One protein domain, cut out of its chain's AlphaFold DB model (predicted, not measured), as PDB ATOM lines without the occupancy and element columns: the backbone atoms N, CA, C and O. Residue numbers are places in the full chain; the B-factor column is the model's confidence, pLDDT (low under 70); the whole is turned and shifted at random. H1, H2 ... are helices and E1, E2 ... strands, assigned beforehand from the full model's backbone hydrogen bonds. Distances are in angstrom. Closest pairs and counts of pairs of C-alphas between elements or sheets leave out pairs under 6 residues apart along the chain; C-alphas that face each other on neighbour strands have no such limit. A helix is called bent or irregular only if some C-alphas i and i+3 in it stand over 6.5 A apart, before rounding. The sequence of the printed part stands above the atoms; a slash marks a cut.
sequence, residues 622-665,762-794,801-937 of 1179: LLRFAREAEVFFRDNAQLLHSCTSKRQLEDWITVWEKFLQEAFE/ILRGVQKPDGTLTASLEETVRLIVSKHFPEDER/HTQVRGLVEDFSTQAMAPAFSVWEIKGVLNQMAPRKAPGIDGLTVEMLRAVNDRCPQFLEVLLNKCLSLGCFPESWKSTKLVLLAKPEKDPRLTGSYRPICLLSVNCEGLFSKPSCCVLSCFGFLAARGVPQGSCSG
ATOM      1  N   LEU A 622      29.003   5.739  55.738       82.81
ATOM      2  CA  LEU A 622      29.226   7.155  56.092       82.81
ATOM      3  C   LEU A 622      29.423   7.324  57.608       82.81
ATOM      4  O   LEU A 622      30.387   7.936  58.044       82.81
ATOM      5  N   LEU A 623      28.552   6.700  58.411       84.62
ATOM      6  CA  LEU A 623      28.635   6.708  59.879       84.62
ATOM      7  C   LEU A 623      29.768   5.833  60.453       84.62
ATOM      8  O   LEU A 623      29.996   5.854  61.661       84.62
ATOM      9  N   ARG A 624      30.456   5.027  59.635       85.38
ATOM     10  CA  ARG A 624      31.702   4.350  60.028       85.38
ATOM     11  C   ARG A 624      32.884   5.289  59.768       85.38
ATOM     12  O   ARG A 624      33.530   5.687  60.729       85.38
ATOM     13  N   PHE A 625      33.016   5.765  58.530       87.56
ATOM     14  CA  PHE A 625      34.031   6.735  58.110       87.56
ATOM     15  C   PHE A 625      34.069   7.984  59.006       87.56
ATOM     16  O   PHE A 625      35.136   8.404  59.430       87.56
ATOM     17  N   ALA A 626      32.909   8.542  59.372       88.69
ATOM     18  CA  ALA A 626      32.838   9.713  60.250       88.69
ATOM     19  C   ALA A 626      33.354   9.470  61.684       88.69
ATOM     20  O   ALA A 626      33.790  10.417  62.330       88.69
ATOM     21  N   ARG A 627      33.318   8.226  62.185       89.44
ATOM     22  CA  ARG A 627      33.916   7.851  63.481       89.44
ATOM     23  C   ARG A 627      35.404   7.541  63.350       89.44
ATOM     24  O   ARG A 627      36.172   7.889  64.232       89.44
ATOM     25  N   GLU A 628      35.818   6.938  62.240       89.81
ATOM     26  CA  GLU A 628      37.237   6.709  61.939       89.81
ATOM     27  C   GLU A 628      37.981   8.045  61.755       89.81
ATOM     28  O   GLU A 628      39.070   8.213  62.289       89.81
ATOM     29  N   ALA A 629      37.352   9.032  61.106       90.06
ATOM     30  CA  ALA A 629      37.879  10.391  60.970       90.06
ATOM     31  C   ALA A 629      37.878  11.187  62.293       90.06
ATOM     32  O   ALA A 629      38.767  12.004  62.509       90.06
ATOM     33  N   GLU A 630      36.913  10.950  63.191       92.94
ATOM     34  CA  GLU A 630      36.906  11.529  64.546       92.94
ATOM     35  C   GLU A 630      38.088  11.014  65.382       92.94
ATOM     36  O   GLU A 630      38.744  11.805  66.057       92.94
ATOM     37  N   VAL A 631      38.371   9.707  65.325       92.06
ATOM     38  CA  VAL A 631      39.538   9.101  65.990       92.06
ATOM     39  C   VAL A 631      40.830   9.627  65.364       92.06
ATOM     40  O   VAL A 631      41.659  10.176  66.077       92.06
ATOM     41  N   PHE A 632      40.946   9.600  64.030       92.50
ATOM     42  CA  PHE A 632      42.098  10.170  63.325       92.50
ATOM     43  C   PHE A 632      42.377  11.624  63.736       92.50
ATOM     44  O   PHE A 632      43.522  11.965  64.032       92.50
ATOM     45  N   PHE A 633      41.348  12.481  63.787       92.19
ATOM     46  CA  PHE A 633      41.525  13.865  64.227       92.19
ATOM     47  C   PHE A 633      41.958  13.940  65.690       92.19
ATOM     48  O   PHE A 633      42.908  14.653  65.984       92.19
ATOM     49  N   ARG A 634      41.326  13.186  66.597       91.44
ATOM     50  CA  ARG A 634      41.698  13.143  68.021       91.44
ATOM     51  C   ARG A 634      43.179  12.812  68.222       91.44
ATOM     52  O   ARG A 634      43.849  13.497  68.990       91.44
ATOM     53  N   ASP A 635      43.679  11.826  67.486       91.00
ATOM     54  CA  ASP A 635      45.051  11.331  67.608       91.00
ATOM     55  C   ASP A 635      46.081  12.267  66.935       91.00
ATOM     56  O   ASP A 635      47.248  12.288  67.318       91.00
ATOM     57  N   ASN A 636      45.662  13.077  65.949       90.62
ATOM     58  CA  ASN A 636      46.544  13.934  65.137       90.62
ATOM     59  C   ASN A 636      46.304  15.452  65.315       90.62
ATOM     60  O   ASN A 636      46.973  16.259  64.661       90.62
ATOM     61  N   ALA A 637      45.377  15.871  66.184       87.81
ATOM     62  CA  ALA A 637      45.020  17.280  66.388       87.81
ATOM     63  C   ALA A 637      46.175  18.092  66.981       87.81
ATOM     64  O   ALA A 637      46.430  19.205  66.527       87.81
ATOM     65  N   GLN A 638      46.906  17.544  67.960       87.00
ATOM     66  CA  GLN A 638      48.046  18.239  68.574       87.00
ATOM     67  C   GLN A 638      49.127  18.581  67.538       87.00
ATOM     68  O   GLN A 638      49.628  19.705  67.530       87.00
ATOM     69  N   LEU A 639      49.407  17.662  66.604       86.94
ATOM     70  CA  LEU A 639      50.320  17.906  65.484       86.94
ATOM     71  C   LEU A 639      49.823  19.080  64.627       86.94
ATOM     72  O   LEU A 639      50.566  20.039  64.426       86.94
ATOM     73  N   LEU A 640      48.548  19.066  64.218       88.12
ATOM     74  CA  LEU A 640      47.938  20.138  63.422       88.12
ATOM     75  C   LEU A 640      47.965  21.500  64.137       88.12
ATOM     76  O   LEU A 640      48.270  22.516  63.511       88.12
ATOM     77  N   HIS A 641      47.692  21.538  65.444       87.88
ATOM     78  CA  HIS A 641      47.813  22.756  66.251       87.88
ATOM     79  C   HIS A 641      49.263  23.259  66.308       87.88
ATOM     80  O   HIS A 641      49.479  24.466  66.163       87.88
ATOM     81  N   SER A 642      50.241  22.353  66.436       87.31
ATOM     82  CA  SER A 642      51.674  22.671  66.524       87.31
ATOM     83  C   SER A 642      52.323  23.150  65.216       87.31
ATOM     84  O   SER A 642      53.410  23.722  65.265       87.31
ATOM     85  N   CYS A 643      51.682  22.971  64.052       88.38
ATOM     86  CA  CYS A 643      52.226  23.434  62.772       88.38
ATOM     87  C   CYS A 643      52.462  24.957  62.780       88.38
ATOM     88  O   CYS A 643      51.502  25.731  62.859       88.38
ATOM     89  N   THR A 644      53.720  25.382  62.644       86.75
ATOM     90  CA  THR A 644      54.148  26.792  62.532       86.75
ATOM     91  C   THR A 644      54.636  27.157  61.130       86.75
ATOM     92  O   THR A 644      54.843  28.330  60.836       86.75
ATOM     93  N   SER A 645      54.800  26.174  60.241       86.25
ATOM     94  CA  SER A 645      55.295  26.358  58.874       86.25
ATOM     95  C   SER A 645      54.412  25.656  57.841       86.25
ATOM     96  O   SER A 645      53.809  24.618  58.124       86.25
ATOM     97  N   LYS A 646      54.387  26.181  56.603       83.31
ATOM     98  CA  LYS A 646      53.688  25.548  55.468       83.31
ATOM     99  C   LYS A 646      54.082  24.070  55.308       83.31
ATOM    100  O   LYS A 646      53.207  23.232  55.121       83.31
ATOM    101  N   ARG A 647      55.374  23.736  55.421       85.75
ATOM    102  CA  ARG A 647      55.870  22.364  55.228       85.75
ATOM    103  C   ARG A 647      55.219  21.362  56.189       85.75
ATOM    104  O   ARG A 647      54.688  20.364  55.725       85.75
ATOM    105  N   GLN A 648      55.168  21.671  57.486       87.88
ATOM    106  CA  GLN A 648      54.533  20.801  58.489       87.88
ATOM    107  C   GLN A 648      53.037  20.572  58.213       87.88
ATOM    108  O   GLN A 648      52.509  19.505  58.517       87.88
ATOM    109  N   LEU A 649      52.345  21.557  57.626       87.19
ATOM    110  CA  LEU A 649      50.941  21.412  57.236       87.19
ATOM    111  C   LEU A 649      50.773  20.512  55.998       87.19
ATOM    112  O   LEU A 649      49.863  19.690  55.982       87.19
ATOM    113  N   GLU A 650      51.653  20.614  54.998       87.56
ATOM    114  CA  GLU A 650      51.683  19.696  53.840       87.56
ATOM    115  C   GLU A 650      52.013  18.253  54.282       87.56
ATOM    116  O   GLU A 650      51.361  17.298  53.849       87.56
ATOM    117  N   ASP A 651      52.965  18.087  55.210       87.88
ATOM    118  CA  ASP A 651      53.314  16.794  55.813       87.88
ATOM    119  C   ASP A 651      52.099  16.194  56.562       87.88
ATOM    120  O   ASP A 651      51.744  15.032  56.350       87.88
ATOM    121  N   TRP A 652      51.387  16.994  57.371       90.94
ATOM    122  CA  TRP A 652      50.158  16.573  58.063       90.94
ATOM    123  C   TRP A 652      49.036  16.187  57.079       90.94
ATOM    124  O   TRP A 652      48.352  15.177  57.264       90.94
ATOM    125  N   ILE A 653      48.861  16.945  55.993       88.12
ATOM    126  CA  ILE A 653      47.842  16.657  54.969       88.12
ATOM    127  C   ILE A 653      48.177  15.382  54.189       88.12
ATOM    128  O   ILE A 653      47.270  14.615  53.868       88.12
ATOM    129  N   THR A 654      49.461  15.078  53.987       88.50
ATOM    130  CA  THR A 654      49.905  13.798  53.416       88.50
ATOM    131  C   THR A 654      49.496  12.610  54.304       88.50
ATOM    132  O   THR A 654      49.064  11.573  53.798       88.50
ATOM    133  N   VAL A 655      49.545  12.764  55.636       90.69
ATOM    134  CA  VAL A 655      49.059  11.748  56.594       90.69
ATOM    135  C   VAL A 655      47.532  11.587  56.521       90.69
ATOM    136  O   VAL A 655      47.036  10.459  56.508       90.69
ATOM    137  N   TRP A 656      46.779  12.684  56.392       89.62
ATOM    138  CA  TRP A 656      45.326  12.643  56.164       89.62
ATOM    139  C   TRP A 656      44.951  11.970  54.834       89.62
ATOM    140  O   TRP A 656      44.040  11.144  54.800       89.62
ATOM    141  N   GLU A 657      45.666  12.249  53.744       86.56
ATOM    142  CA  GLU A 657      45.416  11.620  52.440       86.56
ATOM    143  C   GLU A 657      45.738  10.116  52.446       86.56
ATOM    144  O   GLU A 657      44.990   9.325  51.861       86.56
ATOM    145  N   LYS A 658      46.761   9.690  53.199       86.88
ATOM    146  CA  LYS A 658      47.031   8.268  53.465       86.88
ATOM    147  C   LYS A 658      45.888   7.606  54.245       86.88
ATOM    148  O   LYS A 658      45.414   6.549  53.829       86.88
ATOM    149  N   PHE A 659      45.385   8.248  55.305       89.62
ATOM    150  CA  PHE A 659      44.198   7.776  56.033       89.62
ATOM    151  C   PHE A 659      42.972   7.649  55.112       89.62
ATOM    152  O   PHE A 659      42.255   6.652  55.183       89.62
ATOM    153  N   LEU A 660      42.737   8.612  54.210       84.31
ATOM    154  CA  LEU A 660      41.644   8.526  53.237       84.31
ATOM    155  C   LEU A 660      41.783   7.291  52.340       84.31
ATOM    156  O   LEU A 660      40.805   6.563  52.164       84.31
ATOM    157  N   GLN A 661      42.977   7.030  51.800       81.25
ATOM    158  CA  GLN A 661      43.220   5.851  50.968       81.25
ATOM    159  C   GLN A 661      42.954   4.549  51.743       81.25
ATOM    160  O   GLN A 661      42.170   3.714  51.285       81.25
ATOM    161  N   GLU A 662      43.514   4.411  52.947       82.50
ATOM    162  CA  GLU A 662      43.298   3.252  53.824       82.50
ATOM    163  C   GLU A 662      41.809   3.074  54.182       82.50
ATOM    164  O   GLU A 662      41.278   1.958  54.148       82.50
ATOM    165  N   ALA A 663      41.082   4.166  54.435       79.06
ATOM    166  CA  ALA A 663      39.645   4.153  54.693       79.06
ATOM    167  C   ALA A 663      38.814   3.749  53.457       79.06
ATOM    168  O   ALA A 663      37.806   3.046  53.592       79.06
ATOM    169  N   PHE A 664      39.215   4.138  52.240       76.31
ATOM    170  CA  PHE A 664      38.556   3.697  51.002       76.31
ATOM    171  C   PHE A 664      38.800   2.213  50.707       76.31
ATOM    172  O   PHE A 664      37.869   1.514  50.288       76.31
ATOM    173  N   GLU A 665      40.019   1.726  50.944       70.94
ATOM    174  CA  GLU A 665      40.403   0.326  50.750       70.94
ATOM    175  C   GLU A 665      39.702  -0.590  51.766       70.94
ATOM    176  O   GLU A 665      39.043  -1.554  51.369       70.94
ATOM    177  N   ILE A 762      33.350  11.148  24.120       82.94
ATOM    178  CA  ILE A 762      34.260  10.352  23.299       82.94
ATOM    179  C   ILE A 762      35.120  11.361  22.554       82.94
ATOM    180  O   ILE A 762      34.582  12.220  21.854       82.94
ATOM    181  N   LEU A 763      36.431  11.288  22.757       84.56
ATOM    182  CA  LEU A 763      37.383  12.204  22.145       84.56
ATOM    183  C   LEU A 763      37.706  11.736  20.721       84.56
ATOM    184  O   LEU A 763      37.682  10.541  20.416       84.56
ATOM    185  N   ARG A 764      37.993  12.696  19.846       86.56
ATOM    186  CA  ARG A 764      38.519  12.504  18.487       86.56
ATOM    187  C   ARG A 764      39.827  13.278  18.371       86.56
ATOM    188  O   ARG A 764      40.039  14.202  19.154       86.56
ATOM    189  N   GLY A 765      40.660  12.929  17.391       83.62
ATOM    190  CA  GLY A 765      41.796  13.775  17.011       83.62
ATOM    191  C   GLY A 765      41.333  15.213  16.749       83.62
ATOM    192  O   GLY A 765      40.319  15.432  16.079       83.62
ATOM    193  N   VAL A 766      42.049  16.177  17.322       87.44
ATOM    194  CA  VAL A 766      41.741  17.611  17.264       87.44
ATOM    195  C   VAL A 766      42.696  18.295  16.295       87.44
ATOM    196  O   VAL A 766      43.851  17.893  16.181       87.44
ATOM    197  N   GLN A 767      42.214  19.310  15.582       87.44
ATOM    198  CA  GLN A 767      43.017  20.023  14.597       87.44
ATOM    199  C   GLN A 767      44.032  20.962  15.266       87.44
ATOM    200  O   GLN A 767      43.669  21.786  16.114       87.44
ATOM    201  N   LYS A 768      45.298  20.816  14.875       87.00
ATOM    202  CA  LYS A 768      46.436  21.662  15.256       87.00
ATOM    203  C   LYS A 768      46.484  22.945  14.403       87.00
ATOM    204  O   LYS A 768      45.806  23.010  13.375       87.00
ATOM    205  N   PRO A 769      47.306  23.952  14.767       81.81
ATOM    206  CA  PRO A 769      47.519  25.145  13.939       81.81
ATOM    207  C   PRO A 769      48.059  24.847  12.529       81.81
ATOM    208  O   PRO A 769      47.707  25.551  11.592       81.81
ATOM    209  N   ASP A 770      48.845  23.776  12.366       82.38
ATOM    210  CA  ASP A 770      49.370  23.297  11.073       82.38
ATOM    211  C   ASP A 770      48.315  22.608  10.172       82.38
ATOM    212  O   ASP A 770      48.629  22.122   9.087       82.38
ATOM    213  N   GLY A 771      47.057  22.533  10.621       80.00
ATOM    214  CA  GLY A 771      45.954  21.890   9.911       80.00
ATOM    215  C   GLY A 771      45.867  20.367  10.079       80.00
ATOM    216  O   GLY A 771      44.826  19.798   9.736       80.00
ATOM    217  N   THR A 772      46.884  19.706  10.639       84.38
ATOM    218  CA  THR A 772      46.886  18.259  10.922       84.38
ATOM    219  C   THR A 772      46.031  17.908  12.145       84.38
ATOM    220  O   THR A 772      45.601  18.779  12.901       84.38
ATOM    221  N   LEU A 773      45.759  16.615  12.354       84.12
ATOM    222  CA  LEU A 773      45.074  16.115  13.551       84.12
ATOM    223  C   LEU A 773      46.079  15.568  14.573       84.12
ATOM    224  O   LEU A 773      47.083  14.959  14.204       84.12
ATOM    225  N   THR A 774      45.775  15.722  15.862       84.25
ATOM    226  CA  THR A 774      46.557  15.125  16.955       84.25
ATOM    227  C   THR A 774      46.670  13.601  16.834       84.25
ATOM    228  O   THR A 774      45.737  12.911  16.411       84.25
ATOM    229  N   ALA A 775      47.834  13.063  17.195       76.06
ATOM    230  CA  ALA A 775      48.193  11.655  17.078       76.06
ATOM    231  C   ALA A 775      47.783  10.837  18.312       76.06
ATOM    232  O   ALA A 775      47.218   9.759  18.152       76.06
ATOM    233  N   SER A 776      48.012  11.356  19.525       79.31
ATOM    234  CA  SER A 776      47.743  10.646  20.786       79.31
ATOM    235  C   SER A 776      46.622  11.287  21.609       79.31
ATOM    236  O   SER A 776      46.229  12.438  21.390       79.31
ATOM    237  N   LEU A 777      46.099  10.542  22.590       81.12
ATOM    238  CA  LEU A 777      45.125  11.069  23.550       81.12
ATOM    239  C   LEU A 777      45.734  12.209  24.373       81.12
ATOM    240  O   LEU A 777      45.107  13.251  24.532       81.12
ATOM    241  N   GLU A 778      46.971  12.030  24.834       82.00
ATOM    242  CA  GLU A 778      47.708  13.030  25.602       82.00
ATOM    243  C   GLU A 778      47.901  14.333  24.815       82.00
ATOM    244  O   GLU A 778      47.567  15.399  25.324       82.00
ATOM    245  N   GLU A 779      48.356  14.269  23.558       85.50
ATOM    246  CA  GLU A 779      48.505  15.454  22.700       85.50
ATOM    247  C   GLU A 779      47.151  16.151  22.478       85.50
ATOM    248  O   GLU A 779      47.054  17.376  22.540       85.50
ATOM    249  N   THR A 780      46.083  15.365  22.301       87.62
ATOM    250  CA  THR A 780      44.707  15.871  22.175       87.62
ATOM    251  C   THR A 780      44.256  16.613  23.437       87.62
ATOM    252  O   THR A 780      43.657  17.681  23.337       87.62
ATOM    253  N   VAL A 781      44.545  16.078  24.627       86.38
ATOM    254  CA  VAL A 781      44.202  16.720  25.905       86.38
ATOM    255  C   VAL A 781      45.059  17.964  26.135       86.38
ATOM    256  O   VAL A 781      44.489  19.013  26.424       86.38
ATOM    257  N   ARG A 782      46.385  17.893  25.935       86.56
ATOM    258  CA  ARG A 782      47.309  19.036  26.070       86.56
ATOM    259  C   ARG A 782      46.877  20.216  25.186       86.56
ATOM    260  O   ARG A 782      46.724  21.317  25.700       86.56
ATOM    261  N   LEU A 783      46.577  19.975  23.903       87.62
ATOM    262  CA  LEU A 783      46.128  21.006  22.950       87.62
ATOM    263  C   LEU A 783      44.742  21.593  23.280       87.62
ATOM    264  O   LEU A 783      44.449  22.739  22.941       87.62
ATOM    265  N   ILE A 784      43.862  20.824  23.930       86.75
ATOM    266  CA  ILE A 784      42.613  21.367  24.477       86.75
ATOM    267  C   ILE A 784      42.929  22.247  25.694       86.75
ATOM    268  O   ILE A 784      42.456  23.378  25.746       86.75
ATOM    269  N   VAL A 785      43.719  21.751  26.650       84.25
ATOM    270  CA  VAL A 785      44.042  22.445  27.907       84.25
ATOM    271  C   VAL A 785      44.722  23.787  27.648       84.25
ATOM    272  O   VAL A 785      44.176  24.794  28.090       84.25
ATOM    273  N   SER A 786      45.805  23.838  26.866       82.69
ATOM    274  CA  SER A 786      46.553  25.084  26.611       82.69
ATOM    275  C   SER A 786      45.730  26.177  25.920       82.69
ATOM    276  O   SER A 786      46.032  27.358  26.052       82.69
ATOM    277  N   LYS A 787      44.643  25.820  25.218       83.06
ATOM    278  CA  LYS A 787      43.729  26.803  24.615       83.06
ATOM    279  C   LYS A 787      42.644  27.318  25.568       83.06
ATOM    280  O   LYS A 787      42.098  28.391  25.327       83.06
ATOM    281  N   HIS A 788      42.283  26.566  26.611       79.00
ATOM    282  CA  HIS A 788      41.341  27.037  27.644       79.00
ATOM    283  C   HIS A 788      42.057  27.653  28.858       79.00
ATOM    284  O   HIS A 788      41.433  28.430  29.572       79.00
ATOM    285  N   PHE A 789      43.336  27.330  29.057       77.44
ATOM    286  CA  PHE A 789      44.228  27.862  30.090       77.44
ATOM    287  C   PHE A 789      45.568  28.250  29.428       77.44
ATOM    288  O   PHE A 789      46.496  27.439  29.423       77.44
ATOM    289  N   PRO A 790      45.650  29.427  28.779       75.00
ATOM    290  CA  PRO A 790      46.887  29.901  28.168       75.00
ATOM    291  C   PRO A 790      47.897  30.362  29.229       75.00
ATOM    292  O   PRO A 790      47.530  30.701  30.355       75.00
ATOM    293  N   GLU A 791      49.172  30.399  28.851       71.31
ATOM    294  CA  GLU A 791      50.254  30.907  29.699       71.31
ATOM    295  C   GLU A 791      50.246  32.454  29.754       71.31
ATOM    296  O   GLU A 791      49.623  33.122  28.920       71.31
ATOM    297  N   ASP A 792      50.874  33.041  30.782       74.19
ATOM    298  CA  ASP A 792      50.907  34.497  31.007       74.19
ATOM    299  C   ASP A 792      52.253  35.089  30.573       74.19
ATOM    300  O   ASP A 792      53.176  35.269  31.365       74.19
ATOM    301  N   GLU A 793      52.371  35.365  29.277       75.38
ATOM    302  CA  GLU A 793      53.569  35.951  28.673       75.38
ATOM    303  C   GLU A 793      53.782  37.406  29.140       75.38
ATOM    304  O   GLU A 793      53.127  38.321  28.633       75.38
ATOM    305  N   ARG A 794      54.726  37.633  30.073       78.81
ATOM    306  CA  ARG A 794      55.137  38.986  30.527       78.81
ATOM    307  C   ARG A 794      55.634  39.877  29.375       78.81
ATOM    308  O   ARG A 794      55.472  41.089  29.406       78.81
ATOM    309  N   HIS A 801      49.249  46.990  32.146       83.50
ATOM    310  CA  HIS A 801      49.312  45.612  32.658       83.50
ATOM    311  C   HIS A 801      50.484  45.425  33.625       83.50
ATOM    312  O   HIS A 801      50.319  44.771  34.652       83.50
ATOM    313  N   THR A 802      51.638  46.030  33.331       82.25
ATOM    314  CA  THR A 802      52.822  46.002  34.201       82.25
ATOM    315  C   THR A 802      52.590  46.759  35.511       82.25
ATOM    316  O   THR A 802      52.976  46.261  36.566       82.25
ATOM    317  N   GLN A 803      51.905  47.911  35.487       81.31
ATOM    318  CA  GLN A 803      51.511  48.627  36.709       81.31
ATOM    319  C   GLN A 803      50.547  47.798  37.571       81.31
ATOM    320  O   GLN A 803      50.774  47.636  38.768       81.31
ATOM    321  N   VAL A 804      49.502  47.215  36.967       77.94
ATOM    322  CA  VAL A 804      48.543  46.342  37.672       77.94
ATOM    323  C   VAL A 804      49.235  45.102  38.242       77.94
ATOM    324  O   VAL A 804      48.903  44.673  39.345       77.94
ATOM    325  N   ARG A 805      50.226  44.545  37.535       78.69
ATOM    326  CA  ARG A 805      51.070  43.466  38.057       78.69
ATOM    327  C   ARG A 805      51.864  43.916  39.283       78.69
ATOM    328  O   ARG A 805      51.801  43.216  40.287       78.69
ATOM    329  N   GLY A 806      52.561  45.052  39.218       75.69
ATOM    330  CA  GLY A 806      53.321  45.598  40.351       75.69
ATOM    331  C   GLY A 806      52.442  45.771  41.590       75.69
ATOM    332  O   GLY A 806      52.712  45.172  42.622       75.69
ATOM    333  N   LEU A 807      51.289  46.432  41.440       74.69
ATOM    334  CA  LEU A 807      50.300  46.619  42.513       74.69
ATOM    335  C   LEU A 807      49.789  45.314  43.158       74.69
ATOM    336  O   LEU A 807      49.283  45.359  44.278       74.69
ATOM    337  N   VAL A 808      49.884  44.170  42.470       69.75
ATOM    338  CA  VAL A 808      49.510  42.842  42.992       69.75
ATOM    339  C   VAL A 808      50.719  42.080  43.548       69.75
ATOM    340  O   VAL A 808      50.577  41.388  44.554       69.75
ATOM    341  N   GLU A 809      51.897  42.204  42.929       68.19
ATOM    342  CA  GLU A 809      53.150  41.594  43.402       68.19
ATOM    343  C   GLU A 809      53.652  42.290  44.695       68.19
ATOM    344  O   GLU A 809      54.161  41.610  45.585       68.19
ATOM    345  N   ASP A 810      53.366  43.587  44.875       63.84
ATOM    346  CA  ASP A 810      53.655  44.389  46.079       63.84
ATOM    347  C   ASP A 810      52.552  44.321  47.171       63.84
ATOM    348  O   ASP A 810      52.672  44.953  48.226       63.84
ATOM    349  N   PHE A 811      51.452  43.578  46.962       61.09
ATOM    350  CA  PHE A 811      50.258  43.602  47.831       61.09
ATOM    351  C   PHE A 811      50.429  42.852  49.173       61.09
ATOM    352  O   PHE A 811      49.824  41.804  49.432       61.09
ATOM    353  N   SER A 812      51.228  43.415  50.081       55.06
ATOM    354  CA  SER A 812      51.414  42.890  51.441       55.06
ATOM    355  C   SER A 812      50.167  43.100  52.312       55.06
ATOM    356  O   SER A 812      49.815  44.217  52.695       55.06
ATOM    357  N   THR A 813      49.469  42.009  52.643       53.81
ATOM    358  CA  THR A 813      48.190  42.062  53.367       53.81
ATOM    359  C   THR A 813      48.393  41.995  54.887       53.81
ATOM    360  O   THR A 813      48.267  40.936  55.495       53.81
ATOM    361  N   GLN A 814      48.671  43.139  55.528       47.69
ATOM    362  CA  GLN A 814      48.797  43.228  56.998       47.69
ATOM    363  C   GLN A 814      47.505  42.839  57.751       47.69
ATOM    364  O   GLN A 814      47.559  42.393  58.894       47.69
ATOM    365  N   ALA A 815      46.339  42.976  57.112       55.94
ATOM    366  CA  ALA A 815      45.059  42.530  57.656       55.94
ATOM    367  C   ALA A 815      44.774  41.067  57.267       55.94
ATOM    368  O   ALA A 815      44.411  40.775  56.123       55.94
ATOM    369  N   MET A 816      44.885  40.145  58.226       57.84
ATOM    370  CA  MET A 816      44.415  38.767  58.040       57.84
ATOM    371  C   MET A 816      42.883  38.721  57.971       57.84
ATOM    372  O   MET A 816      42.191  39.455  58.678       57.84
ATOM    373  N   ALA A 817      42.334  37.830  57.141       66.06
ATOM    374  CA  ALA A 817      40.897  37.574  57.142       66.06
ATOM    375  C   ALA A 817      40.469  36.905  58.470       66.06
ATOM    376  O   ALA A 817      41.242  36.125  59.030       66.06
ATOM    377  N   PRO A 818      39.249  37.163  58.980       77.56
ATOM    378  CA  PRO A 818      38.788  36.565  60.230       77.56
ATOM    379  C   PRO A 818      38.672  35.040  60.115       77.56
ATOM    380  O   PRO A 818      38.323  34.511  59.055       77.56
ATOM    381  N   ALA A 819      38.895  34.339  61.229       81.75
ATOM    382  CA  ALA A 819      38.792  32.883  61.320       81.75
ATOM    383  C   ALA A 819      37.433  32.349  60.820       81.75
ATOM    384  O   ALA A 819      36.387  32.985  60.985       81.75
ATOM    385  N   PHE A 820      37.443  31.189  60.167       84.00
ATOM    386  CA  PHE A 820      36.247  30.412  59.848       84.00
ATOM    387  C   PHE A 820      35.590  29.906  61.134       84.00
ATOM    388  O   PHE A 820      36.291  29.485  62.053       84.00
ATOM    389  N   SER A 821      34.256  29.895  61.170       87.00
ATOM    390  CA  SER A 821      33.487  29.315  62.282       87.00
ATOM    391  C   SER A 821      32.830  27.986  61.900       87.00
ATOM    392  O   SER A 821      32.468  27.774  60.737       87.00
ATOM    393  N   VAL A 822      32.571  27.115  62.885       86.38
ATOM    394  CA  VAL A 822      31.748  25.898  62.693       86.38
ATOM    395  C   VAL A 822      30.433  26.180  61.948       86.38
ATOM    396  O   VAL A 822      30.039  25.415  61.063       86.38
ATOM    397  N   TRP A 823      29.735  27.266  62.296       84.19
ATOM    398  CA  TRP A 823      28.430  27.614  61.721       84.19
ATOM    399  C   TRP A 823      28.520  27.976  60.238       84.19
ATOM    400  O   TRP A 823      27.690  27.539  59.442       84.19
ATOM    401  N   GLU A 824      29.558  28.719  59.866       83.00
ATOM    402  CA  GLU A 824      29.870  29.083  58.487       83.00
ATOM    403  C   GLU A 824      30.200  27.845  57.644       83.00
ATOM    404  O   GLU A 824      29.550  27.603  56.624       83.00
ATOM    405  N   ILE A 825      31.114  26.992  58.120       84.00
ATOM    406  CA  ILE A 825      31.490  25.733  57.454       84.00
ATOM    407  C   ILE A 825      30.258  24.830  57.274       84.00
ATOM    408  O   ILE A 825      30.019  24.296  56.186       84.00
ATOM    409  N   LYS A 826      29.411  24.709  58.306       84.88
ATOM    410  CA  LYS A 826      28.155  23.945  58.245       84.88
ATOM    411  C   LYS A 826      27.143  24.557  57.269       84.88
ATOM    412  O   LYS A 826      26.460  23.814  56.563       84.88
ATOM    413  N   GLY A 827      27.051  25.884  57.190       81.62
ATOM    414  CA  GLY A 827      26.229  26.596  56.209       81.62
ATOM    415  C   GLY A 827      26.662  26.299  54.771       81.62
ATOM    416  O   GLY A 827      25.847  25.868  53.954       81.62
ATOM    417  N   VAL A 828      27.960  26.428  54.494       80.94
ATOM    418  CA  VAL A 828      28.589  26.141  53.195       80.94
ATOM    419  C   VAL A 828      28.364  24.683  52.780       80.94
ATOM    420  O   VAL A 828      27.825  24.418  51.700       80.94
ATOM    421  N   LEU A 829      28.669  23.722  53.661       81.94
ATOM    422  CA  LEU A 829      28.438  22.294  53.409       81.94
ATOM    423  C   LEU A 829      26.963  21.979  53.120       81.94
ATOM    424  O   LEU A 829      26.680  21.087  52.313       81.94
ATOM    425  N   ASN A 830      26.023  22.702  53.739       82.00
ATOM    426  CA  ASN A 830      24.586  22.540  53.513       82.00
ATOM    427  C   ASN A 830      24.098  23.118  52.175       82.00
ATOM    428  O   ASN A 830      23.230  22.505  51.549       82.00
ATOM    429  N   GLN A 831      24.683  24.223  51.701       79.00
ATOM    430  CA  GLN A 831      24.398  24.794  50.377       79.00
ATOM    431  C   GLN A 831      24.941  23.923  49.227       79.00
ATOM    432  O   GLN A 831      24.328  23.840  48.160       79.00
ATOM    433  N   MET A 832      26.069  23.235  49.434       76.88
ATOM    434  CA  MET A 832      26.654  22.330  48.438       76.88
ATOM    435  C   MET A 832      25.724  21.166  48.070       76.88
ATOM    436  O   MET A 832      25.101  20.544  48.928       76.88
ATOM    437  N   ALA A 833      25.688  20.779  46.793       75.94
ATOM    438  CA  ALA A 833      24.913  19.618  46.359       75.94
ATOM    439  C   ALA A 833      25.531  18.304  46.903       75.94
ATOM    440  O   ALA A 833      26.662  17.985  46.529       75.94
ATOM    441  N   PRO A 834      24.809  17.479  47.694       68.44
ATOM    442  CA  PRO A 834      25.387  16.305  48.367       68.44
ATOM    443  C   PRO A 834      26.011  15.286  47.397       68.44
ATOM    444  O   PRO A 834      27.043  14.684  47.682       68.44
ATOM    445  N   ARG A 835      25.432  15.154  46.195       69.62
ATOM    446  CA  ARG A 835      25.888  14.242  45.129       69.62
ATOM    447  C   ARG A 835      26.750  14.923  44.063       69.62
ATOM    448  O   ARG A 835      26.689  14.546  42.889       69.62
ATOM    449  N   LYS A 836      27.520  15.947  44.446       72.69
ATOM    450  CA  LYS A 836      28.587  16.509  43.605       72.69
ATOM    451  C   LYS A 836      29.654  15.435  43.339       72.69
ATOM    452  O   LYS A 836      29.830  14.511  44.132       72.69
ATOM    453  N   ALA A 837      30.314  15.506  42.184       74.06
ATOM    454  CA  ALA A 837      31.397  14.581  41.858       74.06
ATOM    455  C   ALA A 837      32.662  14.958  42.656       74.06
ATOM    456  O   ALA A 837      32.967  16.148  42.706       74.06
ATOM    457  N   PRO A 838      33.379  13.987  43.250       79.38
ATOM    458  CA  PRO A 838      34.601  14.243  44.012       79.38
ATOM    459  C   PRO A 838      35.788  14.586  43.099       79.38
ATOM    460  O   PRO A 838      35.761  14.283  41.896       79.38
ATOM    461  N   GLY A 839      36.846  15.141  43.694       75.81
ATOM    462  CA  GLY A 839      38.115  15.438  43.035       75.81
ATOM    463  C   GLY A 839      38.974  14.193  42.777       75.81
ATOM    464  O   GLY A 839      38.471  13.095  42.480       75.81
ATOM    465  N   ILE A 840      40.296  14.359  42.839       76.12
ATOM    466  CA  ILE A 840      41.248  13.233  42.816       76.12
ATOM    467  C   ILE A 840      41.193  12.422  44.122       76.12
ATOM    468  O   ILE A 840      41.147  11.197  44.069       76.12
ATOM    469  N   ASP A 841      41.051  13.130  45.242       75.69
ATOM    470  CA  ASP A 841      40.969  12.680  46.637       75.69
ATOM    471  C   ASP A 841      39.789  11.752  46.966       75.69
ATOM    472  O   ASP A 841      39.818  11.030  47.953       75.69
ATOM    473  N   GLY A 842      38.716  11.779  46.174       77.00
ATOM    474  CA  GLY A 842      37.539  10.932  46.389       77.00
ATOM    475  C   GLY A 842      36.568  11.405  47.473       77.00
ATOM    476  O   GLY A 842      35.469  10.850  47.560       77.00
ATOM    477  N   LEU A 843      36.902  12.451  48.238       80.56
ATOM    478  CA  LEU A 843      36.007  13.041  49.235       80.56
ATOM    479  C   LEU A 843      34.732  13.583  48.588       80.56
ATOM    480  O   LEU A 843      34.755  14.309  47.594       80.56
ATOM    481  N   THR A 844      33.589  13.252  49.187       84.69
ATOM    482  CA  THR A 844      32.272  13.724  48.740       84.69
ATOM    483  C   THR A 844      31.625  14.627  49.781       84.69
ATOM    484  O   THR A 844      31.881  14.504  50.978       84.69
ATOM    485  N   VAL A 845      30.713  15.497  49.337       83.25
ATOM    486  CA  VAL A 845      29.921  16.361  50.228       83.25
ATOM    487  C   VAL A 845      29.104  15.523  51.232       83.25
ATOM    488  O   VAL A 845      29.000  15.902  52.394       83.25
ATOM    489  N   GLU A 846      28.581  14.352  50.835       85.56
ATOM    490  CA  GLU A 846      27.919  13.404  51.757       85.56
ATOM    491  C   GLU A 846      28.869  12.869  52.858       85.56
ATOM    492  O   GLU A 846      28.417  12.650  53.982       85.56
ATOM    493  N   MET A 847      30.171  12.708  52.582       86.12
ATOM    494  CA  MET A 847      31.176  12.322  53.587       86.12
ATOM    495  C   MET A 847      31.561  13.488  54.500       86.12
ATOM    496  O   MET A 847      31.509  13.330  55.716       86.12
ATOM    497  N   LEU A 848      31.904  14.658  53.947       87.19
ATOM    498  CA  LEU A 848      32.315  15.810  54.762       87.19
ATOM    499  C   LEU A 848      31.180  16.337  55.645       87.19
ATOM    500  O   LEU A 848      31.443  16.724  56.775       87.19
ATOM    501  N   ARG A 849      29.915  16.261  55.202       88.25
ATOM    502  CA  ARG A 849      28.759  16.495  56.086       88.25
ATOM    503  C   ARG A 849      28.729  15.508  57.252       88.25
ATOM    504  O   ARG A 849      28.623  15.937  58.390       88.25
ATOM    505  N   ALA A 850      28.872  14.206  56.988       88.56
ATOM    506  CA  ALA A 850      28.857  13.187  58.039       88.56
ATOM    507  C   ALA A 850      30.019  13.344  59.041       88.56
ATOM    508  O   ALA A 850      29.827  13.085  60.225       88.56
ATOM    509  N   VAL A 851      31.192  13.793  58.580       89.56
ATOM    510  CA  VAL A 851      32.332  14.158  59.438       89.56
ATOM    511  C   VAL A 851      32.025  15.427  60.239       89.56
ATOM    512  O   VAL A 851      32.131  15.401  61.457       89.56
ATOM    513  N   ASN A 852      31.567  16.505  59.600       89.62
ATOM    514  CA  ASN A 852      31.252  17.780  60.256       89.62
ATOM    515  C   ASN A 852      30.105  17.668  61.278       89.62
ATOM    516  O   ASN A 852      30.139  18.319  62.314       89.62
ATOM    517  N   ASP A 853      29.089  16.845  61.014       89.94
ATOM    518  CA  ASP A 853      27.996  16.571  61.960       89.94
ATOM    519  C   ASP A 853      28.431  15.678  63.140       89.94
ATOM    520  O   ASP A 853      27.693  15.565  64.119       89.94
ATOM    521  N   ARG A 854      29.613  15.046  63.067       90.50
ATOM    522  CA  ARG A 854      30.176  14.183  64.120       90.50
ATOM    523  C   ARG A 854      31.315  14.846  64.901       90.50
ATOM    524  O   ARG A 854      31.397  14.656  66.109       90.50
ATOM    525  N   CYS A 855      32.168  15.604  64.219       91.25
ATOM    526  CA  CYS A 855      33.346  16.286  64.747       91.25
ATOM    527  C   CYS A 855      33.514  17.652  64.041       91.25
ATOM    528  O   CYS A 855      34.333  17.779  63.125       91.25
ATOM    529  N   PRO A 856      32.733  18.683  64.424       88.75
ATOM    530  CA  PRO A 856      32.693  19.956  63.696       88.75
ATOM    531  C   PRO A 856      34.025  20.723  63.735       88.75
ATOM    532  O   PRO A 856      34.420  21.342  62.749       88.75
ATOM    533  N   GLN A 857      34.750  20.606  64.853       89.50
ATOM    534  CA  GLN A 857      36.054  21.239  65.088       89.50
ATOM    535  C   GLN A 857      37.134  20.812  64.084       89.50
ATOM    536  O   GLN A 857      38.092  21.546  63.876       89.50
ATOM    537  N   PHE A 858      37.005  19.642  63.445       90.19
ATOM    538  CA  PHE A 858      38.061  19.126  62.571       90.19
ATOM    539  C   PHE A 858      38.297  20.037  61.355       90.19
ATOM    540  O   PHE A 858      39.427  20.448  61.089       90.19
ATOM    541  N   LEU A 859      37.225  20.399  60.644       87.19
ATOM    542  CA  LEU A 859      37.327  21.307  59.500       87.19
ATOM    543  C   LEU A 859      37.643  22.738  59.951       87.19
ATOM    544  O   LEU A 859      38.412  23.422  59.287       87.19
ATOM    545  N   GLU A 860      37.111  23.176  61.092       88.88
ATOM    546  CA  GLU A 860      37.423  24.487  61.671       88.88
ATOM    547  C   GLU A 860      38.924  24.654  61.944       88.88
ATOM    548  O   GLU A 860      39.535  25.591  61.433       88.88
ATOM    549  N   VAL A 861      39.544  23.728  62.681       89.88
ATOM    550  CA  VAL A 861      40.979  23.780  63.005       89.88
ATOM    551  C   VAL A 861      41.838  23.664  61.744       89.88
ATOM    552  O   VAL A 861      42.788  24.430  61.592       89.88
ATOM    553  N   LEU A 862      41.493  22.769  60.811       88.38
ATOM    554  CA  LEU A 862      42.246  22.592  59.567       88.38
ATOM    555  C   LEU A 862      42.206  23.846  58.682       88.38
ATOM    556  O   LEU A 862      43.258  24.351  58.290       88.38
ATOM    557  N   LEU A 863      41.016  24.387  58.403       84.56
ATOM    558  CA  LEU A 863      40.879  25.555  57.529       84.56
ATOM    559  C   LEU A 863      41.433  26.832  58.178       84.56
ATOM    560  O   LEU A 863      42.047  27.648  57.489       84.56
ATOM    561  N   ASN A 864      41.302  26.983  59.502       86.31
ATOM    562  CA  ASN A 864      41.936  28.082  60.230       86.31
ATOM    563  C   ASN A 864      43.462  27.947  60.292       86.31
ATOM    564  O   ASN A 864      44.153  28.960  60.197       86.31
ATOM    565  N   LYS A 865      44.019  26.728  60.366       86.69
ATOM    566  CA  LYS A 865      45.471  26.525  60.273       86.69
ATOM    567  C   LYS A 865      45.994  26.885  58.877       86.69
ATOM    568  O   LYS A 865      46.964  27.640  58.798       86.69
ATOM    569  N   CYS A 866      45.316  26.463  57.800       82.25
ATOM    570  CA  CYS A 866      45.615  26.899  56.424       82.25
ATOM    571  C   CYS A 866      45.630  28.432  56.295       82.25
ATOM    572  O   CYS A 866      46.574  28.992  55.738       82.25
ATOM    573  N   LEU A 867      44.613  29.107  56.844       78.56
ATOM    574  CA  LEU A 867      44.498  30.567  56.839       78.56
ATOM    575  C   LEU A 867      45.618  31.244  57.651       78.56
ATOM    576  O   LEU A 867      46.249  32.172  57.156       78.56
ATOM    577  N   SER A 868      45.913  30.750  58.859       80.75
ATOM    578  CA  SER A 868      46.949  31.319  59.740       80.75
ATOM    579  C   SER A 868      48.371  31.215  59.177       80.75
ATOM    580  O   SER A 868      49.210  32.054  59.481       80.75
ATOM    581  N   LEU A 869      48.637  30.201  58.345       78.62
ATOM    582  CA  LEU A 869      49.943  29.962  57.720       78.62
ATOM    583  C   LEU A 869      50.026  30.476  56.274       78.62
ATOM    584  O   LEU A 869      51.011  30.189  55.594       78.62
ATOM    585  N   GLY A 870      48.990  31.159  55.768       73.12
ATOM    586  CA  GLY A 870      48.932  31.604  54.370       73.12
ATOM    587  C   GLY A 870      49.112  30.459  53.365       73.12
ATOM    588  O   GLY A 870      49.728  30.635  52.319       73.12
ATOM    589  N   CYS A 871      48.643  29.254  53.697       73.50
ATOM    590  CA  CYS A 871      49.047  28.025  53.022       73.50
ATOM    591  C   CYS A 871      47.872  27.328  52.329       73.50
ATOM    592  O   CYS A 871      47.036  26.704  52.988       73.50
ATOM    593  N   PHE A 872      47.879  27.327  50.992       75.38
ATOM    594  CA  PHE A 872      47.127  26.332  50.229       75.38
ATOM    595  C   PHE A 872      47.957  25.049  50.072       75.38
ATOM    596  O   PHE A 872      49.112  25.156  49.637       75.38
ATOM    597  N   PRO A 873      47.397  23.867  50.381       78.44
ATOM    598  CA  PRO A 873      48.083  22.590  50.194       78.44
ATOM    599  C   PRO A 873      48.296  22.266  48.713       78.44
ATOM    600  O   PRO A 873      47.418  22.508  47.880       78.44
ATOM    601  N   GLU A 874      49.447  21.707  48.357       77.44
ATOM    602  CA  GLU A 874      49.816  21.495  46.952       77.44
ATOM    603  C   GLU A 874      49.014  20.345  46.312       77.44
ATOM    604  O   GLU A 874      48.578  20.444  45.158       77.44
ATOM    605  N   SER A 875      48.698  19.296  47.082       76.69
ATOM    606  CA  SER A 875      47.791  18.219  46.655       76.69
ATOM    607  C   SER A 875      46.396  18.752  46.298       76.69
ATOM    608  O   SER A 875      45.777  18.309  45.330       76.69
ATOM    609  N   TRP A 876      45.924  19.780  47.008       76.19
ATOM    610  CA  TRP A 876      44.605  20.396  46.823       76.19
ATOM    611  C   TRP A 876      44.518  21.293  45.580       76.19
ATOM    612  O   TRP A 876      43.411  21.578  45.105       76.19
ATOM    613  N   LYS A 877      45.658  21.704  45.000       72.31
ATOM    614  CA  LYS A 877      45.708  22.367  43.680       72.31
ATOM    615  C   LYS A 877      45.523  21.378  42.531       72.31
ATOM    616  O   LYS A 877      45.080  21.763  41.446       72.31
ATOM    617  N   SER A 878      45.833  20.102  42.756       74.62
ATOM    618  CA  SER A 878      45.728  19.062  41.737       74.62
ATOM    619  C   SER A 878      44.259  18.699  41.479       74.62
ATOM    620  O   SER A 878      43.542  18.183  42.334       74.62
ATOM    621  N   THR A 879      43.789  18.984  40.263       75.62
ATOM    622  CA  THR A 879      42.371  18.901  39.878       75.62
ATOM    623  C   THR A 879      42.097  17.751  38.911       75.62
ATOM    624  O   THR A 879      42.833  17.513  37.952       75.62
ATOM    625  N   LYS A 880      40.970  17.057  39.109       81.19
ATOM    626  CA  LYS A 880      40.494  16.020  38.186       81.19
ATOM    627  C   LYS A 880      39.806  16.679  36.985       81.19
ATOM    628  O   LYS A 880      38.643  17.079  37.058       81.19
ATOM    629  N   LEU A 881      40.525  16.765  35.866       81.50
ATOM    630  CA  LEU A 881      40.021  17.305  34.601       81.50
ATOM    631  C   LEU A 881      38.986  16.372  33.941       81.50
ATOM    632  O   LEU A 881      39.248  15.200  33.677       81.50
ATOM    633  N   VAL A 882      37.817  16.917  33.601       82.94
ATOM    634  CA  VAL A 882      36.724  16.222  32.908       82.94
ATOM    635  C   VAL A 882      36.293  17.019  31.677       82.94
ATOM    636  O   VAL A 882      35.595  18.028  31.776       82.94
ATOM    637  N   LEU A 883      36.670  16.548  30.487       84.56
ATOM    638  CA  LEU A 883      36.270  17.171  29.222       84.56
ATOM    639  C   LEU A 883      34.802  16.854  28.886       84.56
ATOM    640  O   LEU A 883      34.424  15.694  28.706       84.56
ATOM    641  N   LEU A 884      33.969  17.887  28.740       83.81
ATOM    642  CA  LEU A 884      32.574  17.779  28.296       83.81
ATOM    643  C   LEU A 884      32.406  18.328  26.876       83.81
ATOM    644  O   LEU A 884      32.660  19.506  26.628       83.81
ATOM    645  N   ALA A 885      31.918  17.505  25.947       82.94
ATOM    646  CA  ALA A 885      31.573  17.967  24.601       82.94
ATOM    647  C   ALA A 885      30.366  18.930  24.618       82.94
ATOM    648  O   ALA A 885      29.327  18.648  25.227       82.94
ATOM    649  N   LYS A 886      30.484  20.062  23.917       80.62
ATOM    650  CA  LYS A 886      29.380  20.989  23.633       80.62
ATOM    651  C   LYS A 886      28.468  20.340  22.574       80.62
ATOM    652  O   LYS A 886      28.988  19.851  21.570       80.62
ATOM    653  N   PRO A 887      27.134  20.304  22.762       70.69
ATOM    654  CA  PRO A 887      26.224  19.740  21.765       70.69
ATOM    655  C   PRO A 887      26.358  20.427  20.404       70.69
ATOM    656  O   PRO A 887      26.599  21.630  20.348       70.69
ATOM    657  N   GLU A 888      26.149  19.659  19.331       71.44
ATOM    658  CA  GLU A 888      25.991  20.164  17.953       71.44
ATOM    659  C   GLU A 888      27.209  20.950  17.404       71.44
ATOM    660  O   GLU A 888      27.093  21.643  16.398       71.44
ATOM    661  N   LYS A 889      28.398  20.793  18.011       80.06
ATOM    662  CA  LYS A 889      29.682  21.316  17.504       80.06
ATOM    663  C   LYS A 889      30.615  20.205  17.010       80.06
ATOM    664  O   LYS A 889      30.541  19.074  17.487       80.06
ATOM    665  N   ASP A 890      31.515  20.545  16.084       82.19
ATOM    666  CA  ASP A 890      32.495  19.611  15.518       82.19
ATOM    667  C   ASP A 890      33.515  19.149  16.585       82.19
ATOM    668  O   ASP A 890      34.261  19.984  17.109       82.19
ATOM    669  N   PRO A 891      33.591  17.846  16.917       83.25
ATOM    670  CA  PRO A 891      34.518  17.317  17.920       83.25
ATOM    671  C   PRO A 891      36.007  17.415  17.534       83.25
ATOM    672  O   PRO A 891      36.850  17.149  18.388       83.25
ATOM    673  N   ARG A 892      36.350  17.798  16.297       85.44
ATOM    674  CA  ARG A 892      37.735  18.063  15.863       85.44
ATOM    675  C   ARG A 892      38.263  19.427  16.321       85.44
ATOM    676  O   ARG A 892      39.448  19.696  16.176       85.44
ATOM    677  N   LEU A 893      37.414  20.300  16.870       86.25
ATOM    678  CA  LEU A 893      37.809  21.642  17.312       86.25
ATOM    679  C   LEU A 893      37.999  21.703  18.834       86.25
ATOM    680  O   LEU A 893      37.091  21.376  19.598       86.25
ATOM    681  N   THR A 894      39.137  22.238  19.285       84.19
ATOM    682  CA  THR A 894      39.443  22.558  20.700       84.19
ATOM    683  C   THR A 894      38.301  23.303  21.407       84.19
ATOM    684  O   THR A 894      37.886  22.953  22.517       84.19
ATOM    685  N   GLY A 895      37.723  24.298  20.725       83.56
ATOM    686  CA  GLY A 895      36.604  25.109  21.212       83.56
ATOM    687  C   GLY A 895      35.274  24.359  21.381       83.56
ATOM    688  O   GLY A 895      34.342  24.919  21.968       83.56
ATOM    689  N   SER A 896      35.159  23.111  20.921       86.75
ATOM    690  CA  SER A 896      33.967  22.266  21.090       86.75
ATOM    691  C   SER A 896      33.905  21.550  22.438       86.75
ATOM    692  O   SER A 896      32.847  21.040  22.797       86.75
ATOM    693  N   TYR A 897      34.979  21.561  23.227       87.12
ATOM    694  CA  TYR A 897      34.996  20.995  24.577       87.12
ATOM    695  C   TYR A 897      34.848  22.089  25.650       87.12
ATOM    696  O   TYR A 897      35.068  23.278  25.394       87.12
ATOM    697  N   ARG A 898      34.414  21.692  26.850       84.62
ATOM    698  CA  ARG A 898      34.534  22.449  28.105       84.62
ATOM    699  C   ARG A 898      35.416  21.629  29.056       84.62
ATOM    700  O   ARG A 898      35.024  20.493  29.337       84.62
ATOM    701  N   PRO A 899      36.559  22.140  29.530       85.62
ATOM    702  CA  PRO A 899      37.297  21.504  30.612       85.62
ATOM    703  C   PRO A 899      36.584  21.794  31.932       85.62
ATOM    704  O   PRO A 899      36.456  22.950  32.311       85.62
ATOM    705  N   ILE A 900      36.086  20.765  32.618       83.12
ATOM    706  CA  ILE A 900      35.575  20.909  33.984       83.12
ATOM    707  C   ILE A 900      36.645  20.421  34.953       83.12
ATOM    708  O   ILE A 900      37.072  19.273  34.869       83.12
ATOM    709  N   CYS A 901      37.056  21.286  35.868       79.25
ATOM    710  CA  CYS A 901      38.015  20.992  36.920       79.25
ATOM    711  C   CYS A 901      37.259  20.591  38.190       79.25
ATOM    712  O   CYS A 901      36.525  21.401  38.758       79.25
ATOM    713  N   LEU A 902      37.408  19.335  38.616       78.62
ATOM    714  CA  LEU A 902      36.891  18.849  39.893       78.62
ATOM    715  C   LEU A 902      38.013  18.925  40.941       78.62
ATOM    716  O   LEU A 902      38.906  18.074  40.974       78.62
ATOM    717  N   LEU A 903      37.951  19.974  41.762       75.44
ATOM    718  CA  LEU A 903      38.801  20.193  42.936       75.44
ATOM    719  C   LEU A 903      38.422  19.231  44.079       75.44
ATOM    720  O   LEU A 903      37.355  18.608  44.042       75.44
ATOM    721  N   SER A 904      39.271  19.137  45.109       76.81
ATOM    722  CA  SER A 904      38.854  18.566  46.398       76.81
ATOM    723  C   SER A 904      37.717  19.403  46.996       76.81
ATOM    724  O   SER A 904      37.672  20.625  46.841       76.81
ATOM    725  N   VAL A 905      36.801  18.751  47.714       76.50
ATOM    726  CA  VAL A 905      35.712  19.450  48.419       76.50
ATOM    727  C   VAL A 905      36.254  20.272  49.602       76.50
ATOM    728  O   VAL A 905      35.639  21.269  49.971       76.50
ATOM    729  N   ASN A 906      37.443  19.940  50.129       72.00
ATOM    730  CA  ASN A 906      38.128  20.735  51.159       72.00
ATOM    731  C   ASN A 906      38.447  22.153  50.644       72.00
ATOM    732  O   ASN A 906      38.215  23.139  51.346       72.00
ATOM    733  N   CYS A 907      38.884  22.265  49.383       66.81
ATOM    734  CA  CYS A 907      39.150  23.542  48.714       66.81
ATOM    735  C   CYS A 907      37.908  24.440  48.689       66.81
ATOM    736  O   CYS A 907      37.990  25.642  48.923       66.81
ATOM    737  N   GLU A 908      36.744  23.859  48.397       64.62
ATOM    738  CA  GLU A 908      35.495  24.612  48.258       64.62
ATOM    739  C   GLU A 908      34.965  25.145  49.600       64.62
ATOM    740  O   GLU A 908      34.150  26.063  49.605       64.62
ATOM    741  N   GLY A 909      35.457  24.613  50.727       56.94
ATOM    742  CA  GLY A 909      35.275  25.204  52.053       56.94
ATOM    743  C   GLY A 909      36.056  26.513  52.211       56.94
ATOM    744  O   GLY A 909      35.463  27.533  52.552       56.94
ATOM    745  N   LEU A 910      37.356  26.519  51.887       57.06
ATOM    746  CA  LEU A 910      38.203  27.727  51.926       57.06
ATOM    747  C   LEU A 910      37.674  28.838  51.012       57.06
ATOM    748  O   LEU A 910      37.591  29.996  51.416       57.06
ATOM    749  N   PHE A 911      37.250  28.477  49.800       55.62
ATOM    750  CA  PHE A 911      36.747  29.426  48.803       55.62
ATOM    751  C   PHE A 911      35.382  30.057  49.137       55.62
ATOM    752  O   PHE A 911      34.889  30.872  48.354       55.62
ATOM    753  N   SER A 912      34.781  29.726  50.287       55.09
ATOM    754  CA  SER A 912      33.549  30.360  50.773       55.09
ATOM    755  C   SER A 912      33.734  31.790  51.294       55.09
ATOM    756  O   SER A 912      32.778  32.561  51.241       55.09
ATOM    757  N   LYS A 913      34.950  32.175  51.722       55.53
ATOM    758  CA  LYS A 913      35.302  33.564  52.065       55.53
ATOM    759  C   LYS A 913      35.983  34.268  50.885       55.53
ATOM    760  O   LYS A 913      37.175  34.047  50.657       55.53
ATOM    761  N   PRO A 914      35.293  35.157  50.146       50.41
ATOM    762  CA  PRO A 914      35.909  35.971  49.101       50.41
ATOM    763  C   PRO A 914      36.690  37.159  49.701       50.41
ATOM    764  O   PRO A 914      36.303  38.312  49.547       50.41
ATOM    765  N   SER A 915      37.800  36.882  50.390       48.41
ATOM    766  CA  SER A 915      38.745  37.907  50.871       48.41
ATOM    767  C   SER A 915      40.030  37.920  50.041       48.41
ATOM    768  O   SER A 915      40.497  36.858  49.631       48.41
ATOM    769  N   CYS A 916      40.639  39.094  49.842       40.38
ATOM    770  CA  CYS A 916      41.860  39.225  49.032       40.38
ATOM    771  C   CYS A 916      43.045  38.412  49.599       40.38
ATOM    772  O   CYS A 916      43.784  37.783  48.848       40.38
ATOM    773  N   CYS A 917      43.160  38.324  50.927       39.56
ATOM    774  CA  CYS A 917      44.214  37.575  51.624       39.56
ATOM    775  C   CYS A 917      44.139  36.051  51.379       39.56
ATOM    776  O   CYS A 917      45.148  35.359  51.432       39.56
ATOM    777  N   VAL A 918      42.953  35.516  51.057       46.66
ATOM    778  CA  VAL A 918      42.767  34.107  50.649       46.66
ATOM    779  C   VAL A 918      43.229  33.872  49.200       46.66
ATOM    780  O   VAL A 918      43.433  32.734  48.795       46.66
ATOM    781  N   LEU A 919      43.422  34.925  48.402       48.09
ATOM    782  CA  LEU A 919      43.848  34.821  47.003       48.09
ATOM    783  C   LEU A 919      45.360  34.992  46.831       48.09
ATOM    784  O   LEU A 919      45.968  34.175  46.140       48.09
ATOM    785  N   SER A 920      45.968  35.987  47.487       43.84
ATOM    786  CA  SER A 920      47.421  36.228  47.427       43.84
ATOM    787  C   SER A 920      48.229  35.018  47.915       43.84
ATOM    788  O   SER A 920      49.174  34.588  47.259       43.84
ATOM    789  N   CYS A 921      47.802  34.394  49.014       38.03
ATOM    790  CA  CYS A 921      48.471  33.240  49.611       38.03
ATOM    791  C   CYS A 921      48.469  31.956  48.755       38.03
ATOM    792  O   CYS A 921      49.279  31.058  48.991       38.03
ATOM    793  N   PHE A 922      47.517  31.782  47.829       47.91
ATOM    794  CA  PHE A 922      47.120  30.435  47.378       47.91
ATOM    795  C   PHE A 922      47.643  30.000  45.994       47.91
ATOM    796  O   PHE A 922      47.500  28.828  45.643       47.91
ATOM    797  N   GLY A 923      48.326  30.886  45.255       40.38
ATOM    798  CA  GLY A 923      49.281  30.554  44.179       40.38
ATOM    799  C   GLY A 923      48.901  29.395  43.240       40.38
ATOM    800  O   GLY A 923      49.491  28.310  43.313       40.38
ATOM    801  N   PHE A 924      47.932  29.618  42.347       44.34
ATOM    802  CA  PHE A 924      47.554  28.652  41.309       44.34
ATOM    803  C   PHE A 924      48.605  28.573  40.188       44.34
ATOM    804  O   PHE A 924      48.973  29.585  39.605       44.34
ATOM    805  N   LEU A 925      48.987  27.353  39.793       39.91
ATOM    806  CA  LEU A 925      49.879  27.087  38.646       39.91
ATOM    807  C   LEU A 925      49.244  27.369  37.264       39.91
ATOM    808  O   LEU A 925      49.907  27.228  36.240       39.91
ATOM    809  N   ALA A 926      47.963  27.745  37.206       45.88
ATOM    810  CA  ALA A 926      47.290  28.141  35.972       45.88
ATOM    811  C   ALA A 926      47.451  29.653  35.756       45.88
ATOM    812  O   ALA A 926      46.727  30.445  36.356       45.88
ATOM    813  N   ALA A 927      48.395  30.041  34.895       51.88
ATOM    814  CA  ALA A 927      48.806  31.436  34.726       51.88
ATOM    815  C   ALA A 927      47.691  32.373  34.209       51.88
ATOM    816  O   ALA A 927      47.687  33.556  34.541       51.88
ATOM    817  N   ARG A 928      46.710  31.864  33.442       62.28
ATOM    818  CA  ARG A 928      45.482  32.602  33.086       62.28
ATOM    819  C   ARG A 928      44.228  31.720  33.176       62.28
ATOM    820  O   ARG A 928      44.190  30.605  32.656       62.28
ATOM    821  N   GLY A 929      43.156  32.289  33.737       61.69
ATOM    822  CA  GLY A 929      41.791  31.745  33.708       61.69
ATOM    823  C   GLY A 929      41.390  30.900  34.927       61.69
ATOM    824  O   GLY A 929      42.119  30.021  35.375       61.69
ATOM    825  N   VAL A 930      40.182  31.136  35.456       68.25
ATOM    826  CA  VAL A 930      39.686  30.441  36.660       68.25
ATOM    827  C   VAL A 930      39.156  29.032  36.322       68.25
ATOM    828  O   VAL A 930      38.401  28.884  35.354       68.25
ATOM    829  N   PRO A 931      39.463  27.981  37.114       66.19
ATOM    830  CA  PRO A 931      38.993  26.618  36.857       66.19
ATOM    831  C   PRO A 931      37.458  26.489  36.759       66.19
ATOM    832  O   PRO A 931      36.734  26.649  37.748       66.19
ATOM    833  N   GLN A 932      36.947  26.136  35.572       69.44
ATOM    834  CA  GLN A 932      35.515  25.888  35.340       69.44
ATOM    835  C   GLN A 932      35.023  24.713  36.197       69.44
ATOM    836  O   GLN A 932      35.384  23.565  35.954       69.44
ATOM    837  N   GLY A 933      34.158  24.990  37.173       67.50
ATOM    838  CA  GLY A 933      33.660  24.002  38.140       67.50
ATOM    839  C   GLY A 933      33.863  24.418  39.599       67.50
ATOM    840  O   GLY A 933      33.114  23.947  40.456       67.50
ATOM    841  N   SER A 934      34.800  25.340  39.848       69.19
ATOM    842  CA  SER A 934      34.960  26.037  41.129       69.19
ATOM    843  C   SER A 934      33.694  26.811  41.526       69.19
ATOM    844  O   SER A 934      32.928  27.266  40.672       69.19
ATOM    845  N   CYS A 935      33.480  26.978  42.834       67.19
ATOM    846  CA  CYS A 935      32.386  27.781  43.384       67.19
ATOM    847  C   CYS A 935      32.561  29.286  43.126       67.19
ATOM    848  O   CYS A 935      31.587  29.956  42.794       67.19
ATOM    849  N   SER A 936      33.791  29.798  43.217       67.56
ATOM    850  CA  SER A 936      34.075  31.243  43.177       67.56
ATOM    851  C   SER A 936      34.404  31.778  41.779       67.56
ATOM    852  O   SER A 936      34.435  32.988  41.583       67.56
ATOM    853  N   GLY A 937      34.570  30.913  40.771       74.38
ATOM    854  CA  GLY A 937      34.799  31.332  39.381       74.38
ATOM    855  C   GLY A 937      33.755  32.309  38.816       74.38
ATOM    856  O   GLY A 937      34.155  33.317  38.235       74.38
TER     857      GLY A 937
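AT A GLANCE: This is residues 622 to 665, 762 to 794 and 801 to 937 of the 1179 residues of the protein "Retrovirus-related Pol polyprotein from type-1 retrotransposable element R1" of Araneus ventricosus (UniProt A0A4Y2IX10). A head of helices stands at one end, and a narrow two-stranded hairpin, E1 and E2, reaches away from it to the other end, where H3 packs over the strands with residues 781 to 788. In the head H1 and H2 lie side by side as a helical hairpin, H6 and H7 pack on H1, and H5 packs on H6 and meets H7 at their ends; H4 lies by itself, away from both head and strands, just before the long unnamed stretch 810 to 821 that leads from it to H5. The printed part has 214 residues, with ten named helices and two named strands in the order H1 H2 H3 H4 H5 H6 H7 H8 E1 E2 H9 H10; the sheet, order E1 - E2, is antiparallel and the class is mostly helix. The whole is compact, with a radius of gyration of the C-alphas of 19.7 A, and the C-alphas span 59 by 47 by 29 A.

HOW THE PARTS SIT: The sheet is a hairpin of E1, residues 880 to 885, and E2, residues 897 to 902, antiparallel at 153 degrees between their directions. N 882 and O 900 are within hydrogen-bond range at 2.8 A, as are N 898 and O 884 at 2.8 A. H3, residues 777 to 788, has its closest C-alpha to E2 at Val 785, 7.3 A from that of Pro 899; H3 and E1 are near each other, with 5 pairs of C-alphas within 10 A. H8, residues 874 to 877, and H9, residues 905 to 910, are close but not clearly touching, with the C-alphas of Trp 876 and Cys 907 6.6 A apart. H9 and H5, residues 822 to 831, only just touch, with 3 pairs of C-alphas within 8 A, the closest being Ile 825 and Gly 909 at 6.6 A. H5 and H6, residues 845 to 852, form a helical hairpin and touch at a shallow tilt of 18 degrees, opposite ways, closest at the C-alphas of Leu 829 and Arg 849, 6.4 A. H5 and H7, residues 857 to 868, touch only at their ends, closest at the C-alphas of Val 822 and Glu 860, 5.9 A. H1, residues 622 to 642, touches H6 with residues 622 to 630 alone, closest at the C-alphas of Ala 626 and Val 851, 4.5 A. H1 touches H7 at a steep tilt of 40 degrees, the same way, with the C-alphas of Phe 633 and Phe 858 6.5 A apart. H1 and H2, residues 646 to 665, are a helical hairpin and touch at a shallow tilt of 19 degrees, opposite ways, closest at the C-alphas of Leu 640 and Trp 652, 6.8 A. H10, residues 917 to 920, is close to H7 but not clearly touching, with the C-alphas of Leu 867 and Val 918 7.3 A apart. H4, residues 801 to 809, touches no helix and is apart from both strands. Every O i to N i+4 pair is within hydrogen-bond range in H2, H4, H5, H6 and H7, against 14 of 17 in H1, 7 of 8 in H3 and 1 of 2 in H9; H8 and H10 are too short for such a pair.

IN THESE COORDINATES: H1 begins at C-alpha 622 (29.226, 7.155, 56.092) and is 29.2 A long; it is irregular, with C-alphas 635 and 638 7.6 A apart, and has a kink of 52 degrees near residue 636. H2 is 28.9 A long, H3 16.9 A and H7 15.8 A. E1, 16.4 A long, begins at C-alpha 880 (40.494, 16.020, 38.186); E2 is 15.6 A long. H10 ends at C-alpha 920 (47.421, 36.228, 47.427).

THE WHOLE: The two C-alphas farthest apart, of Arg 634 and Gly 771, are 58.9 A apart. Residues 666 to 761 are not printed, with 29.9 A between C-alphas 665 and 762; residues 795 to 800 are not printed either, with 9.1 A between C-alphas 794 and 801. The links H4 to H5, H5 to H6 and E1 to E2 are long. The mean pLDDT of the printed part is 77.9, and it is under 70 at residues 808 to 817, 834 to 835 and 907 to 936.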